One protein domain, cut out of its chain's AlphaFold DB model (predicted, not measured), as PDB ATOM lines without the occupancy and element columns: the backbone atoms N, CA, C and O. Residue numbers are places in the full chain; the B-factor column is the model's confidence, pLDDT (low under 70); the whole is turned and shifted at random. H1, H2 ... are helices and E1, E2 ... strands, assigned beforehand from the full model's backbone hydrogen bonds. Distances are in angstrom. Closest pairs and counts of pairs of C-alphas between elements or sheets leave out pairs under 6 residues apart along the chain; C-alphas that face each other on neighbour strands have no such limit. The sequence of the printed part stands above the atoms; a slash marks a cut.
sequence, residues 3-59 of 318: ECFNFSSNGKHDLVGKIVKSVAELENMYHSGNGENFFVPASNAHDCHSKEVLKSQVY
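AT A GLANCE: This is residues 3 to 59 of the 318 residues of a protein of Aegilops tauschii subsp. strangulata (UniProt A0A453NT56). Two strand hairpins, E1 with E2 and E3 with E4, come together at E2 and E3 and spread as a V toward their turns, while H1 lies away from the V's opening, in the connection from E2 to E3. The contacts are few and the whole is loose, with a radius of gyration of the C-alphas of 13.7 A and spans of 36 by 33 by 19 A. The printed part has 57 residues, with one named helix and four named strands in the order E1, E2, H1, E3, E4. The class is mixed, helices and strands, and each hairpin is a separate antiparallel sheet of two strands.

HOW THE PARTS SIT: E1, residues 3 to 6, and E2, residues 14 to 19, form an antiparallel hairpin at 158 degrees, with N 6 and O 14 2.8 A apart, within hydrogen-bond range. H1, residues 23 to 32, has every O i to N i+4 pair within hydrogen-bond range. E3, residues 36 to 41, and E4, residues 51 to 58, form the second antiparallel hairpin, at 144 degrees, with N 54 and O 38 2.8 A apart, within hydrogen-bond range. E4 bends by 85 degrees at residue 55. The closest C-alphas of E2 and E3 are those of Lys 18 and Phe 38, 5.2 A apart. Those of H1 and E3 are Met 29 and Glu 36, 8.0 A apart. E1 is apart from H1, E3 and E4, and H1 is apart from E4.

IN THESE COORDINATES: E1 begins at C-alpha 3 (151.339, 117.931, 162.818) and is 10.3 A long; E2 is 15.5 A. H1 begins at C-alpha 23 (155.006, 116.887, 148.507) and is 14.2 A long. E3 is 16.5 A, and E4, 16.8 A, ends at C-alpha 58 (150.619, 108.506, 158.945).

THE WHOLE: The C-alphas farthest apart, His 31 and His 46, are 39.4 A apart. The printed part has no cut and no long link. Residues 43 to 50 have pLDDT under 70; the mean of the printed part is 87.2.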
ATOM      1  N   GLU A   3     151.449 118.096 161.367       94.12
ATOM      2  CA  GLU A   3     151.339 117.931 162.818       94.12
ATOM      3  C   GLU A   3     149.975 117.331 163.165       94.12
ATOM      4  O   GLU A   3     148.954 117.714 162.593       94.12
ATOM      5  N   CYS A   4     149.965 116.370 164.083       93.94
ATOM      6  CA  CYS A   4     148.758 115.728 164.583       93.94
ATOM      7  C   CYS A   4     148.520 116.172 166.025       93.94
ATOM      8  O   CYS A   4     149.416 116.056 166.864       93.94
ATOM      9  N   PHE A   5     147.317 116.663 166.313       94.12
ATOM     10  CA  PHE A   5     146.936 117.168 167.627       94.12
ATOM     11  C   PHE A   5     145.736 116.412 168.184       94.12
ATOM     12  O   PHE A   5     144.820 116.048 167.446       94.12
ATOM     13  N   ASN A   6     145.717 116.247 169.503       93.25
ATOM     14  CA  ASN A   6     144.520 115.880 170.233       93.25
ATOM     15  C   ASN A   6     143.714 117.152 170.529       93.25
ATOM     16  O   ASN A   6     144.222 118.099 171.137       93.25
ATOM     17  N   PHE A   7     142.467 117.188 170.060       94.62
ATOM     18  CA  PHE A   7     141.599 118.348 170.216       94.62
ATOM     19  C   PHE A   7     141.102 118.489 171.660       94.62
ATOM     20  O   PHE A   7     140.683 117.521 172.290       94.62
ATOM     21  N   SER A   8     141.051 119.735 172.130       94.12
ATOM     22  CA  SER A   8     140.569 120.112 173.460       94.12
ATOM     23  C   SER A   8     139.708 121.364 173.332       94.12
ATOM     24  O   SER A   8     140.134 122.360 172.745       94.12
ATOM     25  N   SER A   9     138.505 121.341 173.910       92.38
ATOM     26  CA  SER A   9     137.514 122.426 173.807       92.38
ATOM     27  C   SER A   9     137.932 123.736 174.486       92.38
ATOM     28  O   SER A   9     137.338 124.778 174.229       92.38
ATOM     29  N   ASN A  10     138.966 123.706 175.328       91.94
ATOM     30  CA  ASN A  10     139.551 124.878 175.984       91.94
ATOM     31  C   ASN A  10     140.567 125.639 175.102       91.94
ATOM     32  O   ASN A  10     141.195 126.581 175.584       91.94
ATOM     33  N   GLY A  11     140.778 125.203 173.852       90.81
ATOM     34  CA  GLY A  11     141.728 125.805 172.910       90.81
ATOM     35  C   GLY A  11     143.196 125.420 173.125       90.81
ATOM     36  O   GLY A  11     144.058 125.885 172.385       90.81
ATOM     37  N   LYS A  12     143.513 124.571 174.114       91.38
ATOM     38  CA  LYS A  12     144.863 124.033 174.342       91.38
ATOM     39  C   LYS A  12     144.952 122.607 173.808       91.38
ATOM     40  O   LYS A  12     144.591 121.659 174.499       91.38
ATOM     41  N   HIS A  13     145.391 122.481 172.562       93.06
ATOM     42  CA  HIS A  13     145.550 121.197 171.883       93.06
ATOM     43  C   HIS A  13     146.903 120.563 172.211       93.06
ATOM     44  O   HIS A  13     147.926 121.249 172.199       93.06
ATOM     45  N   ASP A  14     146.913 119.256 172.459       91.62
ATOM     46  CA  ASP A  14     148.136 118.520 172.789       91.62
ATOM     47  C   ASP A  14     148.742 117.908 171.525       91.62
ATOM     48  O   ASP A  14     148.048 117.236 170.756       91.62
ATOM     49  N   LEU A  15     150.037 118.130 171.289       91.25
ATOM     50  CA  LEU A  15     150.739 117.545 170.146       91.25
ATOM     51  C   LEU A  15     150.880 116.029 170.340       91.25
ATOM     52  O   LEU A  15     151.539 115.577 171.272       91.25
ATOM     53  N   VAL A  16     150.311 115.256 169.418       93.19
ATOM     54  CA  VAL A  16     150.459 113.793 169.364       93.19
ATOM     55  C   VAL A  16     151.762 113.419 168.658       93.19
ATOM     56  O   VAL A  16     152.459 112.504 169.082       93.19
ATOM     57  N   GLY A  17     152.115 114.138 167.589       92.94
ATOM     58  CA  GLY A  17     153.349 113.916 166.842       92.94
ATOM     59  C   GLY A  17     153.414 114.724 165.551       92.94
ATOM     60  O   GLY A  17     152.423 115.312 165.118       92.94
ATOM     61  N   LYS A  18     154.592 114.763 164.922       94.19
ATOM     62  CA  LYS A  18     154.805 115.467 163.648       94.19
ATOM     63  C   LYS A  18     155.664 114.684 162.662       94.19
ATOM     64  O   LYS A  18     156.469 113.849 163.067       94.19
ATOM     65  N   ILE A  19     155.499 114.977 161.373       94.19
ATOM     66  CA  ILE A  19     156.392 114.539 160.295       94.19
ATOM     67  C   ILE A  19     156.830 115.731 159.439       94.19
ATOM     68  O   ILE A  19     156.133 116.744 159.302       94.19
ATOM     69  N   VAL A  20     158.007 115.610 158.829       93.94
ATOM     70  CA  VAL A  20     158.527 116.584 157.867       93.94
ATOM     71  C   VAL A  20     158.840 115.833 156.583       93.94
ATOM     72  O   VAL A  20     159.798 115.073 156.539       93.94
ATOM     73  N   LYS A  21     157.991 116.034 155.577       93.94
ATOM     74  CA  LYS A  21     158.104 115.475 154.230       93.94
ATOM     75  C   LYS A  21     157.762 116.562 153.209       93.94
ATOM     76  O   LYS A  21     156.957 117.455 153.498       93.94
ATOM     77  N   SER A  22     158.394 116.493 152.051       95.56
ATOM     78  CA  SER A  22     158.053 117.225 150.835       95.56
ATOM     79  C   SER A  22     156.807 116.629 150.169       95.56
ATOM     80  O   SER A  22     156.422 115.495 150.452       95.56
ATOM     81  N   VAL A  23     156.176 117.379 149.261       94.25
ATOM     82  CA  VAL A  23     155.006 116.887 148.507       94.25
ATOM     83  C   VAL A  23     155.366 115.659 147.661       94.25
ATOM     84  O   VAL A  23     154.606 114.699 147.645       94.25
ATOM     85  N   ALA A  24     156.562 115.638 147.062       95.06
ATOM     86  CA  ALA A  24     157.065 114.490 146.304       95.06
ATOM     87  C   ALA A  24     157.242 113.231 147.178       95.06
ATOM     88  O   ALA A  24     156.974 112.114 146.745       95.06
ATOM     89  N   GLU A  25     157.660 113.384 148.438       95.56
ATOM     90  CA  GLU A  25     157.714 112.251 149.370       95.56
ATOM     91  C   GLU A  25     156.315 111.747 149.748       95.56
ATOM     92  O   GLU A  25     156.130 110.540 149.863       95.56
ATOM     93  N   LEU A  26     155.325 112.633 149.896       95.25
ATOM     94  CA  LEU A  26     153.933 112.234 150.144       95.25
ATOM     95  C   LEU A  26     153.327 111.493 148.941       95.25
ATOM     96  O   LEU A  26     152.609 110.511 149.123       95.25
ATOM     97  N   GLU A  27     153.652 111.917 147.721       95.62
ATOM     98  CA  GLU A  27     153.297 111.201 146.495       95.62
ATOM     99  C   GLU A  27     153.927 109.798 146.462       95.62
ATOM    100  O   GLU A  27     153.249 108.811 146.170       95.62
ATOM    101  N   ASN A  28     155.205 109.672 146.826       95.44
ATOM    102  CA  ASN A  28     155.866 108.370 146.937       95.44
ATOM    103  C   ASN A  28     155.237 107.487 148.025       95.44
ATOM    104  O   ASN A  28     155.109 106.277 147.833       95.44
ATOM    105  N   MET A  29     154.820 108.060 149.159       96.00
ATOM    106  CA  MET A  29     154.096 107.332 150.212       96.00
ATOM    107  C   MET A  29     152.757 106.789 149.707       96.00
ATOM    108  O   MET A  29     152.436 105.635 149.982       96.00
ATOM    109  N   TYR A  30     152.016 107.571 148.915       96.12
ATOM    110  CA  TYR A  30     150.786 107.107 148.267       96.12
ATOM    111  C   TYR A  30     151.044 105.923 147.325       96.12
ATOM    112  O   TYR A  30     150.406 104.882 147.456       96.12
ATOM    113  N   HIS A  31     152.017 106.043 146.416       94.88
ATOM    114  CA  HIS A  31     152.316 104.993 145.435       94.88
ATOM    115  C   HIS A  31     152.904 103.722 146.060       94.88
ATOM    116  O   HIS A  31     152.637 102.620 145.587       94.88
ATOM    117  N   SER A  32     153.713 103.862 147.112       94.69
ATOM    118  CA  SER A  32     154.323 102.720 147.803       94.69
ATOM    119  C   SER A  32     153.405 102.078 148.847       94.69
ATOM    120  O   SER A  32     153.687 100.965 149.283       94.69
ATOM    121  N   GLY A  33     152.331 102.761 149.263       92.81
ATOM    122  CA  GLY A  33     151.451 102.328 150.354       92.81
ATOM    123  C   GLY A  33     152.115 102.339 151.737       92.81
ATOM    124  O   GLY A  33     151.560 101.792 152.689       92.81
ATOM    125  N   ASN A  34     153.303 102.938 151.863       92.44
ATOM    126  CA  ASN A  34     154.072 102.939 153.100       92.44
ATOM    127  C   ASN A  34     153.642 104.078 154.030       92.44
ATOM    128  O   ASN A  34     153.488 105.228 153.610       92.44
ATOM    129  N   GLY A  35     153.510 103.755 155.315       91.62
ATOM    130  CA  GLY A  35     153.303 104.741 156.369       91.62
ATOM    131  C   GLY A  35     154.620 105.332 156.862       91.62
ATOM    132  O   GLY A  35     155.662 104.679 156.825       91.62
ATOM    133  N   GLU A  36     154.562 106.556 157.378       94.62
ATOM    134  CA  GLU A  36     155.695 107.217 158.027       94.62
ATOM    135  C   GLU A  36     155.432 107.363 159.525       94.62
ATOM    136  O   GLU A  36     154.353 107.799 159.931       94.62
ATOM    137  N   ASN A  37     156.419 107.037 160.357       95.19
ATOM    138  CA  ASN A  37     156.317 107.190 161.804       95.19
ATOM    139  C   ASN A  37     156.363 108.666 162.219       95.19
ATOM    140  O   ASN A  37     157.214 109.436 161.772       95.19
ATOM    141  N   PHE A  38     155.484 109.050 163.142       94.56
ATOM    142  CA  PHE A  38     155.556 110.354 163.793       94.56
ATOM    143  C   PHE A  38     156.795 110.473 164.684       94.56
ATOM    144  O   PHE A  38     157.308 109.477 165.193       94.56
ATOM    145  N   PHE A  39     157.231 111.704 164.945       91.75
ATOM    146  CA  PHE A  39     158.195 111.995 166.003       91.75
ATOM    147  C   PHE A  39     157.735 113.153 166.893       91.75
ATOM    148  O   PHE A  39     156.954 114.006 166.467       91.75
ATOM    149  N   VAL A  40     158.255 113.210 168.119       88.62
ATOM    150  CA  VAL A  40     158.078 114.328 169.062       88.62
ATOM    151  C   VAL A  40     159.435 114.881 169.506       88.62
ATOM    152  O   VAL A  40     160.447 114.179 169.411       88.62
ATOM    153  N   PRO A  41     159.509 116.155 169.938       80.06
ATOM    154  CA  PRO A  41     160.692 116.664 170.629       80.06
ATOM    155  C   PRO A  41     160.933 115.827 171.890       80.06
ATOM    156  O   PRO A  41     159.993 115.612 172.652       80.06
ATOM    157  N   ALA A  42     162.155 115.337 172.101       72.81
ATOM    158  CA  ALA A  42     162.443 114.508 173.267       72.81
ATOM    159  C   ALA A  42     162.256 115.307 174.571       72.81
ATOM    160  O   ALA A  42     162.789 116.406 174.725       72.81
ATOM    161  N   SER A  43     161.520 114.734 175.526       61.06
ATOM    162  CA  SER A  43     161.179 115.361 176.814       61.06
ATOM    163  C   SER A  43     162.379 115.490 177.764       61.06
ATOM    164  O   SER A  43     162.358 116.306 178.679       61.06
ATOM    165  N   ASN A  44     163.420 114.681 177.548       57.91
ATOM    166  CA  ASN A  44     164.605 114.578 178.394       57.91
ATOM    167  C   ASN A  44     165.872 114.613 177.530       57.91
ATOM    168  O   ASN A  44     166.255 113.569 177.011       57.91
ATOM    169  N   ALA A  45     166.551 115.757 177.406       47.41
ATOM    170  CA  ALA A  45     168.005 115.799 177.212       47.41
ATOM    171  C   ALA A  45     168.544 117.231 177.202       47.41
ATOM    172  O   ALA A  45     167.941 118.149 176.657       47.41
ATOM    173  N   HIS A  46     169.767 117.352 177.707       53.81
ATOM    174  CA  HIS A  46     170.703 118.469 177.600       53.81
ATOM    175  C   HIS A  46     171.043 118.921 176.159       53.81
ATOM    176  O   HIS A  46     171.966 119.708 175.981       53.81
ATOM    177  N   ASP A  47     170.314 118.448 175.145       51.62
ATOM    178  CA  ASP A  47     170.585 118.672 173.728       51.62
ATOM    179  C   ASP A  47     169.268 118.962 172.992       51.62
ATOM    180  O   ASP A  47     168.416 118.087 172.807       51.62
ATOM    181  N   CYS A  48     169.085 120.219 172.582       50.53
ATOM    182  CA  CYS A  48     167.827 120.794 172.088       50.53
ATOM    183  C   CYS A  48     167.363 120.285 170.703       50.53
ATOM    184  O   CYS A  48     166.457 120.861 170.095       50.53
ATOM    185  N   HIS A  49     167.955 119.198 170.195       56.66
ATOM    186  CA  HIS A  49     167.744 118.690 168.836       56.66
ATOM    187  C   HIS A  49     167.377 117.198 168.737       56.66
ATOM    188  O   HIS A  49     167.152 116.707 167.627       56.66
ATOM    189  N   SER A  50     167.275 116.467 169.853       64.50
ATOM    190  CA  SER A  50     166.913 115.042 169.822       64.50
ATOM    191  C   SER A  50     165.408 114.822 169.566       64.50
ATOM    192  O   SER A  50     164.545 115.522 170.104       64.50
ATOM    193  N   LYS A  51     165.086 113.865 168.683       77.81
ATOM    194  CA  LYS A  51     163.719 113.504 168.269       77.81
ATOM    195  C   LYS A  51     163.411 112.078 168.717       77.81
ATOM    196  O   LYS A  51     164.188 111.174 168.416       77.81
ATOM    197  N   GLU A  52     162.276 111.872 169.371       86.38
ATOM    198  CA  GLU A  52     161.783 110.539 169.723       86.38
ATOM    199  C   GLU A  52     160.809 110.054 168.645       86.38
ATOM    200  O   GLU A  52     159.816 110.723 168.357       86.38
ATOM    201  N   VAL A  53     161.112 108.911 168.020       88.56
ATOM    202  CA  VAL A  53     160.266 108.302 166.984       88.56
ATOM    203  C   VAL A  53     159.170 107.473 167.647       88.56
ATOM    204  O   VAL A  53     159.442 106.572 168.439       88.56
ATOM    205  N   LEU A  54     157.924 107.762 167.295       91.81
ATOM    206  CA  LEU A  54     156.735 107.109 167.823       91.81
ATOM    207  C   LEU A  54     156.358 105.875 166.994       91.81
ATOM    208  O   LEU A  54     156.733 105.730 165.831       91.81
ATOM    209  N   LYS A  55     155.557 104.979 167.583       93.00
ATOM    210  CA  LYS A  55     154.966 103.830 166.867       93.00
ATOM    211  C   LYS A  55     153.813 104.226 165.944       93.00
ATOM    212  O   LYS A  55     153.509 103.499 165.007       93.00
ATOM    213  N   SER A  56     153.147 105.339 166.239       92.56
ATOM    214  CA  SER A  56     152.056 105.877 165.429       92.56
ATOM    215  C   SER A  56     152.564 106.305 164.055       92.56
ATOM    216  O   SER A  56     153.596 106.977 163.967       92.56
ATOM    217  N   GLN A  57     151.816 105.963 163.009       94.69
ATOM    218  CA  GLN A  57     152.166 106.243 161.619       94.69
ATOM    219  C   GLN A  57     151.094 107.078 160.919       94.69
ATOM    220  O   GLN A  57     149.922 107.031 161.291       94.69
ATOM    221  N   VAL A  58     151.501 107.805 159.882       94.56
ATOM    222  CA  VAL A  58     150.619 108.506 158.945       94.56
ATOM    223  C   VAL A  58     150.741 107.899 157.554       94.56
ATOM    224  O   VAL A  58     151.839 107.567 157.108       94.56
ATOM    225  N   TYR A  59     149.604 107.772 156.879       96.00
ATOM    226  CA  TYR A  59     149.479 107.213 155.538       96.00
ATOM    227  C   TYR A  59     148.851 108.246 154.604       96.00
ATOM    228  O   TYR A  59     148.071 109.095 155.039       96.00
TER     229      TYR A  59